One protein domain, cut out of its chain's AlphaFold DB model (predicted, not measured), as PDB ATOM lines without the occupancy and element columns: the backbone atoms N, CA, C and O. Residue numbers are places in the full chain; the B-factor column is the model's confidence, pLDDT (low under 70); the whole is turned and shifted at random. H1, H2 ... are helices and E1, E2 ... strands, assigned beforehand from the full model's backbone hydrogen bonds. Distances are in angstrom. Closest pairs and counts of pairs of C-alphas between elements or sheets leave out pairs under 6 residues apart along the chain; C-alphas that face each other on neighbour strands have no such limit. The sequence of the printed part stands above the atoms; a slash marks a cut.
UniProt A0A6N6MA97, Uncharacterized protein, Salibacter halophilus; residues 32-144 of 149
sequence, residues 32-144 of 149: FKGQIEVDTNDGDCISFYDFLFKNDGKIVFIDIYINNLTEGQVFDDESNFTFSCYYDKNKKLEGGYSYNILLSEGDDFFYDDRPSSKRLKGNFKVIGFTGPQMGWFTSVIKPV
ATOM      1  N   PHE A  32       3.833 104.838 -43.968       94.12
ATOM      2  CA  PHE A  32       2.479 105.188 -43.572       94.12
ATOM      3  C   PHE A  32       2.465 106.528 -42.838       94.12
ATOM      4  O   PHE A  32       3.189 106.725 -41.860       94.12
ATOM      5  N   LYS A  33       1.611 107.435 -43.315       93.38
ATOM      6  CA  LYS A  33       1.330 108.740 -42.716       93.38
ATOM      7  C   LYS A  33      -0.169 108.883 -42.538       93.38
ATOM      8  O   LYS A  33      -0.897 108.690 -43.507       93.38
ATOM      9  N   GLY A  34      -0.618 109.246 -41.344       89.06
ATOM     10  CA  GLY A  34      -2.049 109.381 -41.092       89.06
ATOM     11  C   GLY A  34      -2.390 109.797 -39.672       89.06
ATOM     12  O   GLY A  34      -1.511 110.080 -38.855       89.06
ATOM     13  N   GLN A  35      -3.687 109.829 -39.393       86.75
ATOM     14  CA  GLN A  35      -4.224 110.120 -38.075       86.75
ATOM     15  C   GLN A  35      -5.009 108.903 -37.596       86.75
ATOM     16  O   GLN A  35      -5.974 108.481 -38.219       86.75
ATOM     17  N   ILE A  36      -4.573 108.313 -36.490       84.19
ATOM     18  CA  ILE A  36      -5.259 107.202 -35.851       84.19
ATOM     19  C   ILE A  36      -6.172 107.769 -34.773       84.19
ATOM     20  O   ILE A  36      -5.724 108.349 -33.783       84.19
ATOM     21  N   GLU A  37      -7.468 107.590 -34.967       76.75
ATOM     22  CA  GLU A  37      -8.476 107.966 -33.991       76.75
ATOM     23  C   GLU A  37      -9.028 106.713 -33.317       76.75
ATOM     24  O   GLU A  37      -9.625 105.850 -33.952       76.75
ATOM     25  N   VAL A  38      -8.818 106.612 -32.004       68.31
ATOM     26  CA  VAL A  38      -9.131 105.407 -31.216       68.31
ATOM     27  C   VAL A  38     -10.647 105.178 -31.043       68.31
ATOM     28  O   VAL A  38     -11.083 104.053 -30.810       68.31
ATOM     29  N   ASP A  39     -11.460 106.226 -31.210       62.75
ATOM     30  CA  ASP A  39     -12.895 106.253 -30.882       62.75
ATOM     31  C   ASP A  39     -13.801 106.737 -32.039       62.75
ATOM     32  O   ASP A  39     -14.965 107.102 -31.828       62.75
ATOM     33  N   THR A  40     -13.304 106.753 -33.278       58.22
ATOM     34  CA  THR A  40     -14.107 107.120 -34.456       58.22
ATOM     35  C   THR A  40     -14.163 105.982 -35.472       58.22
ATOM     36  O   THR A  40     -13.388 105.035 -35.415       58.22
ATOM     37  N   ASN A  41     -15.139 106.036 -36.384       57.16
ATOM     38  CA  ASN A  41     -15.279 105.047 -37.463       57.16
ATOM     39  C   ASN A  41     -14.387 105.416 -38.662       57.16
ATOM     40  O   ASN A  41     -14.730 105.111 -39.805       57.16
ATOM     41  N   ASP A  42     -13.294 106.133 -38.412       59.91
ATOM     42  CA  ASP A  42     -12.427 106.622 -39.469       59.91
ATOM     43  C   ASP A  42     -11.602 105.475 -40.053       59.91
ATOM     44  O   ASP A  42     -11.018 104.645 -39.352       59.91
ATOM     45  N   GLY A  43     -11.568 105.426 -41.387       63.88
ATOM     46  CA  GLY A  43     -10.928 104.355 -42.154       63.88
ATOM     47  C   GLY A  43      -9.407 104.288 -41.996       63.88
ATOM     48  O   GLY A  43      -8.789 103.341 -42.490       63.88
ATOM     49  N   ASP A  44      -8.798 105.249 -41.304       73.56
ATOM     50  CA  ASP A  44      -7.351 105.344 -41.130       73.56
ATOM     51  C   ASP A  44      -6.802 104.243 -40.217       73.56
ATOM     52  O   ASP A  44      -5.722 103.720 -40.498       73.56
ATOM     53  N   CYS A  45      -7.547 103.795 -39.196       78.62
ATOM     54  CA  CYS A  45      -7.068 102.699 -38.349       78.62
ATOM     55  C   CYS A  45      -7.085 101.343 -39.081       78.62
ATOM     56  O   CYS A  45      -6.115 100.584 -39.026       78.62
ATOM     57  N   ILE A  46      -8.127 101.081 -39.880       81.88
ATOM     58  CA  ILE A  46      -8.174  99.909 -40.774       81.88
ATOM     59  C   ILE A  46      -7.045  99.993 -41.808       81.88
ATOM     60  O   ILE A  46      -6.325  99.022 -42.025       81.88
ATOM     61  N   SER A  47      -6.842 101.169 -42.406       87.38
ATOM     62  CA  SER A  47      -5.782 101.393 -43.395       87.38
ATOM     63  C   SER A  47      -4.388 101.173 -42.809       87.38
ATOM     64  O   SER A  47      -3.512 100.636 -43.489       87.38
ATOM     65  N   PHE A  48      -4.180 101.551 -41.547       90.06
ATOM     66  CA  PHE A  48      -2.931 101.311 -40.839       90.06
ATOM     67  C   PHE A  48      -2.719  99.826 -40.538       90.06
ATOM     68  O   PHE A  48      -1.640  99.300 -40.809       90.06
ATOM     69  N   TYR A  49      -3.752  99.120 -40.066       88.75
ATOM     70  CA  TYR A  49      -3.687  97.666 -39.900       88.75
ATOM     71  C   TYR A  49      -3.351  96.958 -41.223       88.75
ATOM     72  O   TYR A  49      -2.407  96.170 -41.284       88.75
ATOM     73  N   ASP A  50      -4.059  97.295 -42.302       90.31
ATOM     74  CA  ASP A  50      -3.818  96.744 -43.637       90.31
ATOM     75  C   ASP A  50      -2.402  97.041 -44.138       90.31
ATOM     76  O   ASP A  50      -1.779  96.206 -44.803       90.31
ATOM     77  N   PHE A  51      -1.884  98.238 -43.845       93.69
ATOM     78  CA  PHE A  51      -0.518  98.617 -44.173       93.69
ATOM     79  C   PHE A  51       0.496  97.732 -43.449       93.69
ATOM     80  O   PHE A  51       1.405  97.210 -44.101       93.69
ATOM     81  N   LEU A  52       0.339  97.531 -42.139       94.38
ATOM     82  CA  LEU A  52       1.219  96.649 -41.377       94.38
ATOM     83  C   LEU A  52       1.121  95.217 -41.905       94.38
ATOM     84  O   LEU A  52       2.148  94.599 -42.172       94.38
ATOM     85  N   PHE A  53      -0.094  94.711 -42.135       91.94
ATOM     86  CA  PHE A  53      -0.331  93.348 -42.615       91.94
ATOM     87  C   PHE A  53       0.338  93.075 -43.970       91.94
ATOM     88  O   PHE A  53       1.011  92.063 -44.154       91.94
ATOM     89  N   LYS A  54       0.247  94.011 -44.922       93.38
ATOM     90  CA  LYS A  54       0.927  93.911 -46.233       93.38
ATOM     91  C   LYS A  54       2.457  93.978 -46.137       93.38
ATOM     92  O   LYS A  54       3.163  93.630 -47.096       93.38
ATOM     93  N   ASN A  55       2.973  94.466 -45.015       93.75
ATOM     94  CA  ASN A  55       4.394  94.649 -44.761       93.75
ATOM     95  C   ASN A  55       4.912  93.760 -43.627       93.75
ATOM     96  O   ASN A  55       5.958  94.064 -43.058       93.75
ATOM     97  N   ASP A  56       4.235  92.641 -43.363       93.75
ATOM     98  CA  ASP A  56       4.713  91.634 -42.423       93.75
ATOM     99  C   ASP A  56       6.171  91.229 -42.710       93.75
ATOM    100  O   ASP A  56       6.576  91.040 -43.865       93.75
ATOM    101  N   GLY A  57       6.982  91.172 -41.653       90.06
ATOM    102  CA  GLY A  57       8.418  90.891 -41.707       90.06
ATOM    103  C   GLY A  57       9.309  92.001 -42.289       90.06
ATOM    104  O   GLY A  57      10.534  91.830 -42.314       90.06
ATOM    105  N   LYS A  58       8.754  93.127 -42.758       91.50
ATOM    106  CA  LYS A  58       9.514  94.231 -43.376       91.50
ATOM    107  C   LYS A  58       9.765  95.377 -42.401       91.50
ATOM    108  O   LYS A  58       9.074  95.540 -41.398       91.50
ATOM    109  N   ILE A  59      10.759  96.195 -42.743       92.88
ATOM    110  CA  ILE A  59      10.952  97.513 -42.139       92.88
ATOM    111  C   ILE A  59      10.020  98.496 -42.844       92.88
ATOM    112  O   ILE A  59       9.957  98.507 -44.074       92.88
ATOM    113  N   VAL A  60       9.316  99.303 -42.064       94.25
ATOM    114  CA  VAL A  60       8.390 100.345 -42.493       94.25
ATOM    115  C   VAL A  60       8.713 101.649 -41.778       94.25
ATOM    116  O   VAL A  60       9.242 101.648 -40.669       94.25
ATOM    117  N   PHE A  61       8.368 102.767 -42.398       94.50
ATOM    118  CA  PHE A  61       8.388 104.073 -41.767       94.50
ATOM    119  C   PHE A  61       6.963 104.444 -41.362       94.50
ATOM    120  O   PHE A  61       6.035 104.358 -42.169       94.50
ATOM    121  N   ILE A  62       6.789 104.843 -40.109       94.75
ATOM    122  CA  ILE A  62       5.495 105.205 -39.535       94.75
ATOM    123  C   ILE A  62       5.604 106.643 -39.049       94.75
ATOM    124  O   ILE A  62       6.567 106.990 -38.369       94.75
ATOM    125  N   ASP A  63       4.632 107.476 -39.406       93.94
ATOM    126  CA  ASP A  63       4.491 108.848 -38.923       93.94
ATOM    127  C   ASP A  63       3.002 109.153 -38.735       93.94
ATOM    128  O   ASP A  63       2.308 109.581 -39.660       93.94
ATOM    129  N   ILE A  64       2.501 108.849 -37.539       91.06
ATOM    130  CA  ILE A  64       1.079 108.914 -37.209       91.06
ATOM    131  C   ILE A  64       0.817 109.859 -36.045       91.06
ATOM    132  O   ILE A  64       1.578 109.915 -35.078       91.06
ATOM    133  N   TYR A  65      -0.300 110.570 -36.125       89.06
ATOM    134  CA  TYR A  65      -0.893 111.256 -34.980       89.06
ATOM    135  C   TYR A  65      -1.921 110.337 -34.345       89.06
ATOM    136  O   TYR A  65      -2.663 109.684 -35.070       89.06
ATOM    137  N   ILE A  66      -1.975 110.278 -33.019       85.31
ATOM    138  CA  ILE A  66      -2.922 109.422 -32.312       85.31
ATOM    139  C   ILE A  66      -3.802 110.291 -31.418       85.31
ATOM    140  O   ILE A  66      -3.339 110.872 -30.441       85.31
ATOM    141  N   ASN A  67      -5.086 110.382 -31.752       79.56
ATOM    142  CA  ASN A  67      -6.042 111.199 -31.010       79.56
ATOM    143  C   ASN A  67      -6.890 110.351 -30.061       79.56
ATOM    144  O   ASN A  67      -7.162 109.177 -30.319       79.56
ATOM    145  N   ASN A  68      -7.352 110.985 -28.979       71.56
ATOM    146  CA  ASN A  68      -8.240 110.397 -27.968       71.56
ATOM    147  C   ASN A  68      -7.658 109.186 -27.212       71.56
ATOM    148  O   ASN A  68      -8.409 108.393 -26.650       71.56
ATOM    149  N   LEU A  69      -6.329 109.055 -27.148       71.00
ATOM    150  CA  LEU A  69      -5.685 108.101 -26.242       71.00
ATOM    151  C   LEU A  69      -5.913 108.515 -24.790       71.00
ATOM    152  O   LEU A  69      -5.592 109.640 -24.402       71.00
ATOM    153  N   THR A  70      -6.404 107.585 -23.976       62.91
ATOM    154  CA  THR A  70      -6.430 107.765 -22.518       62.91
ATOM    155  C   THR A  70      -5.048 107.457 -21.932       62.91
ATOM    156  O   THR A  70      -4.347 106.580 -22.430       62.91
ATOM    157  N   GLU A  71      -4.638 108.171 -20.877       54.38
ATOM    158  CA  GLU A  71      -3.279 108.101 -20.297       54.38
ATOM    159  C   GLU A  71      -2.832 106.678 -19.902       54.38
ATOM    160  O   GLU A  71      -1.645 106.380 -19.962       54.38
ATOM    161  N   GLY A  72      -3.762 105.770 -19.588       52.78
ATOM    162  CA  GLY A  72      -3.466 104.370 -19.248       52.78
ATOM    163  C   GLY A  72      -3.400 103.392 -20.427       52.78
ATOM    164  O   GLY A  72      -3.278 102.195 -20.198       52.78
ATOM    165  N   GLN A  73      -3.545 103.854 -21.671       59.25
ATOM    166  CA  GLN A  73      -3.534 102.975 -22.848       59.25
ATOM    167  C   GLN A  73      -2.165 102.861 -23.510       59.25
ATOM    168  O   GLN A  73      -1.995 101.960 -24.318       59.25
ATOM    169  N   VAL A  74      -1.240 103.774 -23.196       63.81
ATOM    170  CA  VAL A  74      -0.052 104.058 -24.014       63.81
ATOM    171  C   VAL A  74       1.171 103.259 -23.584       63.81
ATOM    172  O   VAL A  74       1.922 102.813 -24.441       63.81
ATOM    173  N   PHE A  75       1.364 103.058 -22.284       63.28
ATOM    174  CA  PHE A  75       2.486 102.301 -21.737       63.28
ATOM    175  C   PHE A  75       1.946 101.247 -20.779       63.28
ATOM    176  O   PHE A  75       1.193 101.584 -19.864       63.28
ATOM    177  N   ASP A  76       2.295  99.985 -21.019       65.75
ATOM    178  CA  ASP A  76       2.012  98.900 -20.080       65.75
ATOM    179  C   ASP A  76       3.151  98.730 -19.058       65.75
ATOM    180  O   ASP A  76       4.222  99.338 -19.165       65.75
ATOM    181  N   ASP A  77       2.915  97.885 -18.053       58.75
ATOM    182  CA  ASP A  77       3.882  97.582 -16.990       58.75
ATOM    183  C   ASP A  77       5.169  96.899 -17.514       58.75
ATOM    184  O   ASP A  77       6.165  96.811 -16.794       58.75
ATOM    185  N   GLU A  78       5.178  96.439 -18.771       60.75
ATOM    186  CA  GLU A  78       6.305  95.783 -19.442       60.75
ATOM    187  C   GLU A  78       7.108  96.744 -20.337       60.75
ATOM    188  O   GLU A  78       8.007  96.315 -21.059       60.75
ATOM    189  N   SER A  79       6.847  98.054 -20.252       62.16
ATOM    190  CA  SER A  79       7.474  99.083 -21.098       62.16
ATOM    191  C   SER A  79       7.167  98.926 -22.590       62.16
ATOM    192  O   SER A  79       7.911  99.441 -23.423       62.16
ATOM    193  N   ASN A  80       6.074  98.260 -22.957       73.81
ATOM    194  CA  ASN A  80       5.602  98.281 -24.332       73.81
ATOM    195  C   ASN A  80       4.780  99.541 -24.574       73.81
ATOM    196  O   ASN A  80       3.951  99.931 -23.746       73.81
ATOM    197  N   PHE A  81       4.959 100.144 -25.748       80.31
ATOM    198  CA  PHE A  81       4.034 101.171 -26.200       80.31
ATOM    199  C   PHE A  81       2.851 100.494 -26.882       80.31
ATOM    200  O   PHE A  81       3.003  99.907 -27.953       80.31
ATOM    201  N   THR A  82       1.675 100.559 -26.266       83.44
ATOM    202  CA  THR A  82       0.463  99.929 -26.793       83.44
ATOM    203  C   THR A  82      -0.560 100.988 -27.177       83.44
ATOM    204  O   THR A  82      -0.628 102.061 -26.594       83.44
ATOM    205  N   PHE A  83      -1.352 100.732 -28.207       82.38
ATOM    206  CA  PHE A  83      -2.603 101.450 -28.427       82.38
ATOM    207  C   PHE A  83      -3.568 100.572 -29.205       82.38
ATOM    208  O   PHE A  83      -3.165  99.604 -29.846       82.38
ATOM    209  N   SER A  84      -4.851 100.910 -29.155       82.25
ATOM    210  CA  SER A  84      -5.897 100.090 -29.753       82.25
ATOM    211  C   SER A  84      -6.955 100.950 -30.427       82.25
ATOM    212  O   SER A  84      -7.229 102.045 -29.960       82.25
ATOM    213  N   CYS A  85      -7.572 100.439 -31.487       82.25
ATOM    214  CA  CYS A  85      -8.772 100.990 -32.113       82.25
ATOM    215  C   CYS A  85      -9.866  99.928 -32.143       82.25
ATOM    216  O   CYS A  85      -9.584  98.750 -32.362       82.25
ATOM    217  N   TYR A  86     -11.120 100.345 -32.014       79.06
ATOM    218  CA  TYR A  86     -12.265  99.445 -32.147       79.06
ATOM    219  C   TYR A  86     -12.674  99.252 -33.611       79.06
ATOM    220  O   TYR A  86     -12.484 100.142 -34.437       79.06
ATOM    221  N   TYR A  87     -13.298  98.111 -33.926       74.06
ATOM    222  CA  TYR A  87     -13.938  97.903 -35.234       74.06
ATOM    223  C   TYR A  87     -15.103  98.862 -35.491       74.06
ATOM    224  O   TYR A  87     -15.300  99.329 -36.610       74.06
ATOM    225  N   ASP A  88     -15.889  99.117 -34.447       69.62
ATOM    226  CA  ASP A  88     -17.015 100.044 -34.452       69.62
ATOM    227  C   ASP A  88     -17.034 100.784 -33.116       69.62
ATOM    228  O   ASP A  88     -17.130 100.173 -32.044       69.62
ATOM    229  N   LYS A  89     -16.993 102.118 -33.171       67.38
ATOM    230  CA  LYS A  89     -17.033 102.977 -31.980       67.38
ATOM    231  C   LYS A  89     -18.293 102.777 -31.134       67.38
ATOM    232  O   LYS A  89     -18.268 103.002 -29.924       67.38
ATOM    233  N   ASN A  90     -19.400 102.363 -31.757       69.00
ATOM    234  CA  ASN A  90     -20.678 102.136 -31.080       69.00
ATOM    235  C   ASN A  90     -20.725 100.771 -30.384       69.00
ATOM    236  O   ASN A  90     -21.625 100.518 -29.583       69.00
ATOM    237  N   LYS A  91     -19.762  99.893 -30.683       66.94
ATOM    238  CA  LYS A  91     -19.703  98.519 -30.197       66.94
ATOM    239  C   LYS A  91     -18.302  98.161 -29.710       66.94
ATOM    240  O   LYS A  91     -17.715  97.163 -30.117       66.94
ATOM    241  N   LYS A  92     -17.800  98.956 -28.761       64.56
ATOM    242  CA  LYS A  92     -16.454  98.832 -28.169       64.56
ATOM    243  C   LYS A  92     -16.093  97.427 -27.642       64.56
ATOM    244  O   LYS A  92     -14.926  97.127 -27.437       64.56
ATOM    245  N   LEU A  93     -17.075  96.554 -27.413       63.81
ATOM    246  CA  LEU A  93     -16.879  95.193 -26.897       63.81
ATOM    247  C   LEU A  93     -16.753  94.114 -27.987       63.81
ATOM    248  O   LEU A  93     -16.461  92.970 -27.653       63.81
ATOM    249  N   GLU A  94     -16.972  94.439 -29.266       71.56
ATOM    250  CA  GLU A  94     -16.878  93.461 -30.368       71.56
ATOM    251  C   GLU A  94     -15.430  93.228 -30.849       71.56
ATOM    252  O   GLU A  94     -15.195  92.397 -31.725       71.56
ATOM    253  N   GLY A  95     -14.457  93.912 -30.236       76.56
ATOM    254  CA  GLY A  95     -13.036  93.777 -30.533       76.56
ATOM    255  C   GLY A  95     -12.491  94.892 -31.424       76.56
ATOM    256  O   GLY A  95     -13.116  95.943 -31.605       76.56
ATOM    257  N   GLY A  96     -11.298  94.671 -31.966       83.50
ATOM    258  CA  GLY A  96     -10.597  95.683 -32.740       83.50
ATOM    259  C   GLY A  96      -9.149  95.332 -33.043       83.50
ATOM    260  O   GLY A  96      -8.735  94.171 -33.001       83.50
ATOM    261  N   TYR A  97      -8.378  96.369 -33.340       86.00
ATOM    262  CA  TYR A  97      -6.957  96.283 -33.634       86.00
ATOM    263  C   TYR A  97      -6.167  96.842 -32.466       86.00
ATOM    264  O   TYR A  97      -6.437  97.948 -32.011       86.00
ATOM    265  N   SER A  98      -5.188  96.088 -31.995       87.75
ATOM    266  CA  SER A  98      -4.194  96.551 -31.043       87.75
ATOM    267  C   SER A  98      -2.834  96.609 -31.729       87.75
ATOM    268  O   SER A  98      -2.526  95.827 -32.628       87.75
ATOM    269  N   TYR A  99      -2.012  97.553 -31.314       88.62
ATOM    270  CA  TYR A  99      -0.672  97.767 -31.822       88.62
ATOM    271  C   TYR A  99       0.250  97.763 -30.620       88.62
ATOM    272  O   TYR A  99       0.127  98.625 -29.756       88.62
ATOM    273  N   ASN A 100       1.137  96.779 -30.568       90.75
ATOM    274  CA  ASN A 100       2.131  96.635 -29.521       90.75
ATOM    275  C   ASN A 100       3.510  96.941 -30.118       90.75
ATOM    276  O   ASN A 100       3.961  96.270 -31.052       90.75
ATOM    277  N   ILE A 101       4.156  97.972 -29.590       90.25
ATOM    278  CA  ILE A 101       5.518  98.358 -29.926       90.25
ATOM    279  C   ILE A 101       6.437  97.872 -28.811       90.25
ATOM    280  O   ILE A 101       6.436  98.413 -27.704       90.25
ATOM    281  N   LEU A 102       7.251  96.873 -29.138       89.38
ATOM    282  CA  LEU A 102       8.233  96.315 -28.220       89.38
ATOM    283  C   LEU A 102       9.397  97.291 -28.081       89.38
ATOM    284  O   LEU A 102      10.115  97.509 -29.059       89.38
ATOM    285  N   LEU A 103       9.590  97.844 -26.886       87.12
ATOM    286  CA  LEU A 103      10.696  98.753 -26.603       87.12
ATOM    287  C   LEU A 103      11.878  98.001 -25.981       87.12
ATOM    288  O   LEU A 103      11.738  97.027 -25.244       87.12
ATOM    289  N   SER A 104      13.083  98.433 -26.314       83.62
ATOM    290  CA  SER A 104      14.354  97.948 -25.785       83.62
ATOM    291  C   SER A 104      15.284  99.131 -25.524       83.62
ATOM    292  O   SER A 104      15.134 100.207 -26.103       83.62
ATOM    293  N   GLU A 105      16.271  98.938 -24.650       79.75
ATOM    294  CA  GLU A 105      17.297  99.953 -24.421       79.75
ATOM    295  C   GLU A 105      18.032 100.278 -25.735       79.75
ATOM    296  O   GLU A 105      18.508  99.376 -26.427       79.75
ATOM    297  N   GLY A 106      18.109 101.566 -26.084       77.19
ATOM    298  CA  GLY A 106      18.751 102.043 -27.314       77.19
ATOM    299  C   GLY A 106      17.855 102.079 -28.559       77.19
ATOM    300  O   GLY A 106      18.349 102.420 -29.636       77.19
ATOM    301  N   ASP A 107      16.565 101.759 -28.436       83.81
ATOM    302  CA  ASP A 107      15.600 101.944 -29.522       83.81
ATOM    303  C   ASP A 107      15.422 103.438 -29.851       83.81
ATOM    304  O   ASP A 107      15.209 104.262 -28.961       83.81
ATOM    305  N   ASP A 108      15.491 103.786 -31.141       81.31
ATOM    306  CA  ASP A 108      15.337 105.162 -31.627       81.31
ATOM    307  C   ASP A 108      14.001 105.340 -32.354       81.31
ATOM    308  O   ASP A 108      13.755 104.781 -33.430       81.31
ATOM    309  N   PHE A 109      13.121 106.129 -31.749       87.00
ATOM    310  CA  PHE A 109      11.904 106.629 -32.365       87.00
ATOM    311  C   PHE A 109      11.478 107.927 -31.679       87.00
ATOM    312  O   PHE A 109      11.792 108.191 -30.520       87.00
ATOM    313  N   PHE A 110      10.732 108.751 -32.403       86.88
ATOM    314  CA  PHE A 110      10.147 109.965 -31.866       86.88
ATOM    315  C   PHE A 110       8.738 109.680 -31.346       86.88
ATOM    316  O   PHE A 110       7.871 109.219 -32.096       86.88
ATOM    317  N   TYR A 111       8.503 110.030 -30.082       85.50
ATOM    318  CA  TYR A 111       7.172 110.099 -29.498       85.50
ATOM    319  C   TYR A 111       6.927 111.475 -28.878       85.50
ATOM    320  O   TYR A 111       7.683 111.929 -28.021       85.50
ATOM    321  N   ASP A 112       5.869 112.141 -29.331       84.19
ATOM    322  CA  ASP A 112       5.321 113.336 -28.693       84.19
ATOM    323  C   ASP A 112       4.150 112.909 -27.812       84.19
ATOM    324  O   ASP A 112       3.215 112.296 -28.323       84.19
ATOM    325  N   ASP A 113       4.197 113.222 -26.517       81.38
ATOM    326  CA  ASP A 113       3.145 112.878 -25.548       81.38
ATOM    327  C   ASP A 113       2.275 114.085 -25.157       81.38
ATOM    328  O   ASP A 113       1.518 114.060 -24.185       81.38
ATOM    329  N   ARG A 114       2.375 115.202 -25.886       77.75
ATOM    330  CA  ARG A 114       1.565 116.378 -25.562       77.75
ATOM    331  C   ARG A 114       0.071 116.033 -25.664       77.75
ATOM    332  O   ARG A 114      -0.352 115.515 -26.698       77.75
ATOM    333  N   PRO A 115      -0.767 116.407 -24.674       68.50
ATOM    334  CA  PRO A 115      -2.203 116.103 -24.686       68.50
ATOM    335  C   PRO A 115      -2.938 116.590 -25.942       68.50
ATOM    336  O   PRO A 115      -3.932 116.003 -26.355       68.50
ATOM    337  N   SER A 116      -2.446 117.665 -26.561       67.75
ATOM    338  CA  SER A 116      -3.001 118.242 -27.786       67.75
ATOM    339  C   SER A 116      -2.494 117.598 -29.081       67.75
ATOM    340  O   SER A 116      -2.986 117.947 -30.150       67.75
ATOM    341  N   SER A 117      -1.456 116.756 -29.027       71.31
ATOM    342  CA  SER A 117      -0.846 116.136 -30.207       71.31
ATOM    343  C   SER A 117       0.054 114.973 -29.792       71.31
ATOM    344  O   SER A 117       1.260 115.152 -29.618       71.31
ATOM    345  N   LYS A 118      -0.525 113.774 -29.648       85.44
ATOM    346  CA  LYS A 118       0.287 112.564 -29.506       85.44
ATOM    347  C   LYS A 118       0.745 112.121 -30.890       85.44
ATOM    348  O   LYS A 118      -0.086 111.954 -31.784       85.44
ATOM    349  N   ARG A 119       2.049 111.952 -31.100       88.69
ATOM    350  CA  ARG A 119       2.609 111.596 -32.415       88.69
ATOM    351  C   ARG A 119       3.676 110.531 -32.272       88.69
ATOM    352  O   ARG A 119       4.624 110.724 -31.522       88.69
ATOM    353  N   LEU A 120       3.557 109.467 -33.054       89.56
ATOM    354  CA  LEU A 120       4.549 108.407 -33.172       89.56
ATOM    355  C   LEU A 120       5.235 108.513 -34.533       89.56
ATOM    356  O   LEU A 120       4.562 108.487 -35.566       89.56
ATOM    357  N   LYS A 121       6.565 108.617 -34.545       92.75
ATOM    358  CA  LYS A 121       7.342 108.729 -35.778       92.75
ATOM    359  C   LYS A 121       8.654 107.953 -35.709       92.75
ATOM    360  O   LYS A 121       9.444 108.162 -34.800       92.75
ATOM    361  N   GLY A 122       8.939 107.125 -36.708       92.62
ATOM    362  CA  GLY A 122      10.193 106.372 -36.762       92.62
ATOM    363  C   GLY A 122      10.185 105.231 -37.770       92.62
ATOM    364  O   GLY A 122       9.220 105.039 -38.515       92.62
ATOM    365  N   ASN A 123      11.277 104.469 -37.782       93.88
ATOM    366  CA  ASN A 123      11.367 103.224 -38.532       93.88
ATOM    367  C   ASN A 123      11.058 102.049 -37.609       93.88
ATOM    368  O   ASN A 123      11.593 101.957 -36.507       93.88
ATOM    369  N   PHE A 124      10.228 101.130 -38.086       94.25
ATOM    370  CA  PHE A 124       9.781  99.976 -37.322       94.25
ATOM    371  C   PHE A 124       9.864  98.721 -38.176       94.25
ATOM    372  O   PHE A 124       9.535  98.736 -39.359       94.25
ATOM    373  N   LYS A 125      10.270  97.606 -37.579       93.94
ATOM    374  CA  LYS A 125      10.111  96.284 -38.176       93.94
ATOM    375  C   LYS A 125       8.783  95.689 -37.730       93.94
ATOM    376  O   LYS A 125       8.529  95.599 -36.530       93.94
ATOM    377  N   VAL A 126       7.969  95.240 -38.684       94.94
ATOM    378  CA  VAL A 126       6.777  94.437 -38.388       94.94
ATOM    379  C   VAL A 126       7.240  93.030 -38.019       94.94
ATOM    380  O   VAL A 126       7.860  92.345 -38.835       94.94
ATOM    381  N   ILE A 127       7.022  92.638 -36.765       93.94
ATOM    382  CA  ILE A 127       7.488  91.359 -36.214       93.94
ATOM    383  C   ILE A 127       6.474  90.253 -36.489       93.94
ATOM    384  O   ILE A 127       6.867  89.125 -36.778       93.94
ATOM    385  N   GLY A 128       5.186  90.580 -36.400       91.25
ATOM    386  CA  GLY A 128       4.109  89.650 -36.699       91.25
ATOM    387  C   GLY A 128       2.773  90.099 -36.126       91.25
ATOM    388  O   GLY A 128       2.609  91.230 -35.666       91.25
ATOM    389  N   PHE A 129       1.813  89.179 -36.153       92.38
ATOM    390  CA  PHE A 129       0.430  89.408 -35.746       92.38
ATOM    391  C   PHE A 129      -0.015  88.302 -34.791       92.38
ATOM    392  O   PHE A 129       0.370  87.143 -34.948       92.38
ATOM    393  N   THR A 130      -0.848  88.650 -33.816       89.50
ATOM    394  CA  THR A 130      -1.475  87.696 -32.895       89.50
ATOM    395  C   THR A 130      -2.991  87.906 -32.860       89.50
ATOM    396  O   THR A 130      -3.478  88.999 -33.149       89.50
ATOM    397  N   GLY A 131      -3.746  86.848 -32.543       85.31
ATOM    398  CA  GLY A 131      -5.212  86.869 -32.481       85.31
ATOM    399  C   GLY A 131      -5.917  86.014 -33.551       85.31
ATOM    400  O   GLY A 131      -5.251  85.300 -34.305       85.31
ATOM    401  N   PRO A 132      -7.264  86.052 -33.606       84.69
ATOM    402  CA  PRO A 132      -8.129  86.830 -32.721       84.69
ATOM    403  C   PRO A 132      -8.194  86.251 -31.301       84.69
ATOM    404  O   PRO A 132      -8.459  85.064 -31.114       84.69
ATOM    405  N   GLN A 133      -8.005  87.101 -30.292       81.12
ATOM    406  CA  GLN A 133      -8.281  86.781 -28.886       81.12
ATOM    407  C   GLN A 133      -9.395  87.700 -28.387       81.12
ATOM    408  O   GLN A 133      -9.232  88.914 -28.378       81.12
ATOM    409  N   MET A 134     -10.556  87.136 -28.035       83.50
ATOM    410  CA  MET A 134     -11.754  87.913 -27.658       83.50
ATOM    411  C   MET A 134     -12.110  89.035 -28.663       83.50
ATOM    412  O   MET A 134     -12.542  90.112 -28.268       83.50
ATOM    413  N   GLY A 135     -11.901  88.798 -29.964       82.19
ATOM    414  CA  GLY A 135     -12.162  89.786 -31.021       82.19
ATOM    415  C   GLY A 135     -11.020  90.775 -31.291       82.19
ATOM    416  O   GLY A 135     -11.156  91.616 -32.171       82.19
ATOM    417  N   TRP A 136      -9.889  90.674 -30.589       84.56
ATOM    418  CA  TRP A 136      -8.732  91.548 -30.791       84.56
ATOM    419  C   TRP A 136      -7.666  90.918 -31.681       84.56
ATOM    420  O   TRP A 136      -7.264  89.771 -31.464       84.56
ATOM    421  N   PHE A 137      -7.187  91.698 -32.648       88.56
ATOM    422  CA  PHE A 137      -6.014  91.394 -33.463       88.56
ATOM    423  C   PHE A 137      -4.894  92.344 -33.079       88.56
ATOM    424  O   PHE A 137      -5.075  93.556 -33.146       88.56
ATOM    425  N   THR A 138      -3.735  91.807 -32.721       90.19
ATOM    426  CA  THR A 138      -2.608  92.619 -32.266       90.19
ATOM    427  C   THR A 138      -1.467  92.548 -33.266       90.19
ATOM    428  O   THR A 138      -0.927  91.471 -33.523       90.19
ATOM    429  N   SER A 139      -1.074  93.695 -33.811       92.19
ATOM    430  CA  SER A 139       0.164  93.857 -34.572       92.19
ATOM    431  C   SER A 139       1.324  94.102 -33.617       92.19
ATOM    432  O   SER A 139       1.248  94.988 -32.772       92.19
ATOM    433  N   VAL A 140       2.406  93.345 -33.775       93.25
ATOM    434  CA  VAL A 140       3.631  93.506 -32.989       93.25
ATOM    435  C   VAL A 140       4.691  94.149 -33.871       93.25
ATOM    436  O   VAL A 140       5.069  93.596 -34.910       93.25
ATOM    437  N   ILE A 141       5.176  95.318 -33.468       94.06
ATOM    438  CA  ILE A 141       6.213  96.066 -34.179       94.06
ATOM    439  C   ILE A 141       7.369  96.403 -33.236       94.06
ATOM    440  O   ILE A 141       7.203  96.447 -32.022       94.06
ATOM    441  N   LYS A 142       8.565  96.611 -33.789       92.94
ATOM    442  CA  LYS A 142       9.757  96.971 -33.014       92.94
ATOM    443  C   LYS A 142      10.480  98.155 -33.659       92.94
ATOM    444  O   LYS A 142      10.679  98.091 -34.876       92.94
ATOM    445  N   PRO A 143      10.892  99.195 -32.914       92.62
ATOM    446  CA  PRO A 143      11.733 100.258 -33.453       92.62
ATOM    447  C   PRO A 143      13.036  99.692 -34.031       92.62
ATOM    448  O   PRO A 143      13.580  98.705 -33.534       92.62
ATOM    449  N   VAL A 144      13.539 100.292 -35.107       90.44
ATOM    450  CA  VAL A 144      14.832  99.913 -35.688       90.44
ATOM    451  C   VAL A 144      15.652 101.144 -36.038       90.44
ATOM    452  O   VAL A 144      15.180 102.053 -36.721       90.44
TER     453      VAL A 144
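What this domain is: This is residues 32 to 144 of the 149 residues of an uncharacterized protein of Salibacter halophilus (UniProt A0A6N6MA97). A twisted sheet of seven strands folds over where its longest strand, E6, bends: E2 and E1 follow on from one part of E6, E7, E4 and E3 from the other, and the single named helix, H1, packs between E1 and the strands E4, E6 and E7. E5 pairs with the beginning of E6 and lies farthest from the middle. The printed part has 113 residues with one named helix and seven named strands, in the order E1 H1 E2 E3 E4 E5 E6 E7. The sheet is branched and mixed, and the class is mostly strand. The whole is compact, with a radius of gyration of the C-alphas of 13.1 A and spans of 39 by 31 by 28 A.

How they stand to each other: E6, residues 117 to 133, bends by 109 degrees at residue 123, and its pairing is staggered. On one side of it, beside residues 118 to 125, is E2, residues 59 to 67, antiparallel, with N 62 and O 122 at 2.9 A. On the other side are E5, residues 110 to 114, with N 112 and O 119 at 2.9 A, and E7, residues 136 to 143, with N 130 and O 138 at 2.8 A. E5, E6 and E7 form a meander, each strand the antiparallel neighbour of the one before. E1, residues 32 to 37, is an edge strand parallel to E2, with N 36 and O 65 at 2.7 A. E4, residues 96 to 101, is parallel to E7, with N 98 and O 137 at 2.8 A. E3, residues 81 to 86, forms a hairpin with E4, with N 85 and O 97 at 2.8 A. H1, residues 43 to 54, is on the sheet, and every O i to N i+4 pair in it is within hydrogen-bond range. Its closest C-alphas to E1 are those of Cys 45 and Ile 36, 5.5 A apart; to E6, Leu 52 and Val 126, 6.7 A. E1, H1 and E2 make a strand-helix-strand unit, two parallel neighbour strands with a helix between, its crossover right-handed. E1 and E4 are apart.

Where its parts are: E1 begins at C-alpha 32, (2.479, 105.188, -43.572). H1 measures 16.3 A, E2 24.5 A, E3 17.4 A and E4 16.6 A. E6 measures 30.3 A from C-alpha 117, (-0.846, 116.136, -30.207). E7, 22.4 A long, ends at C-alpha 143, (11.733, 100.258, -33.453).

The domain as a whole: The C-alphas farthest apart, those of Asn 90 and Gly 106, are 39.6 A apart. The printed part has no cut. The link from E2 to E3, residues 68 to 80, is long. Mean pLDDT of the printed part is 81.6; residues 38 to 43, 70 to 79, 88 to 93 and 115 to 116 are under 70.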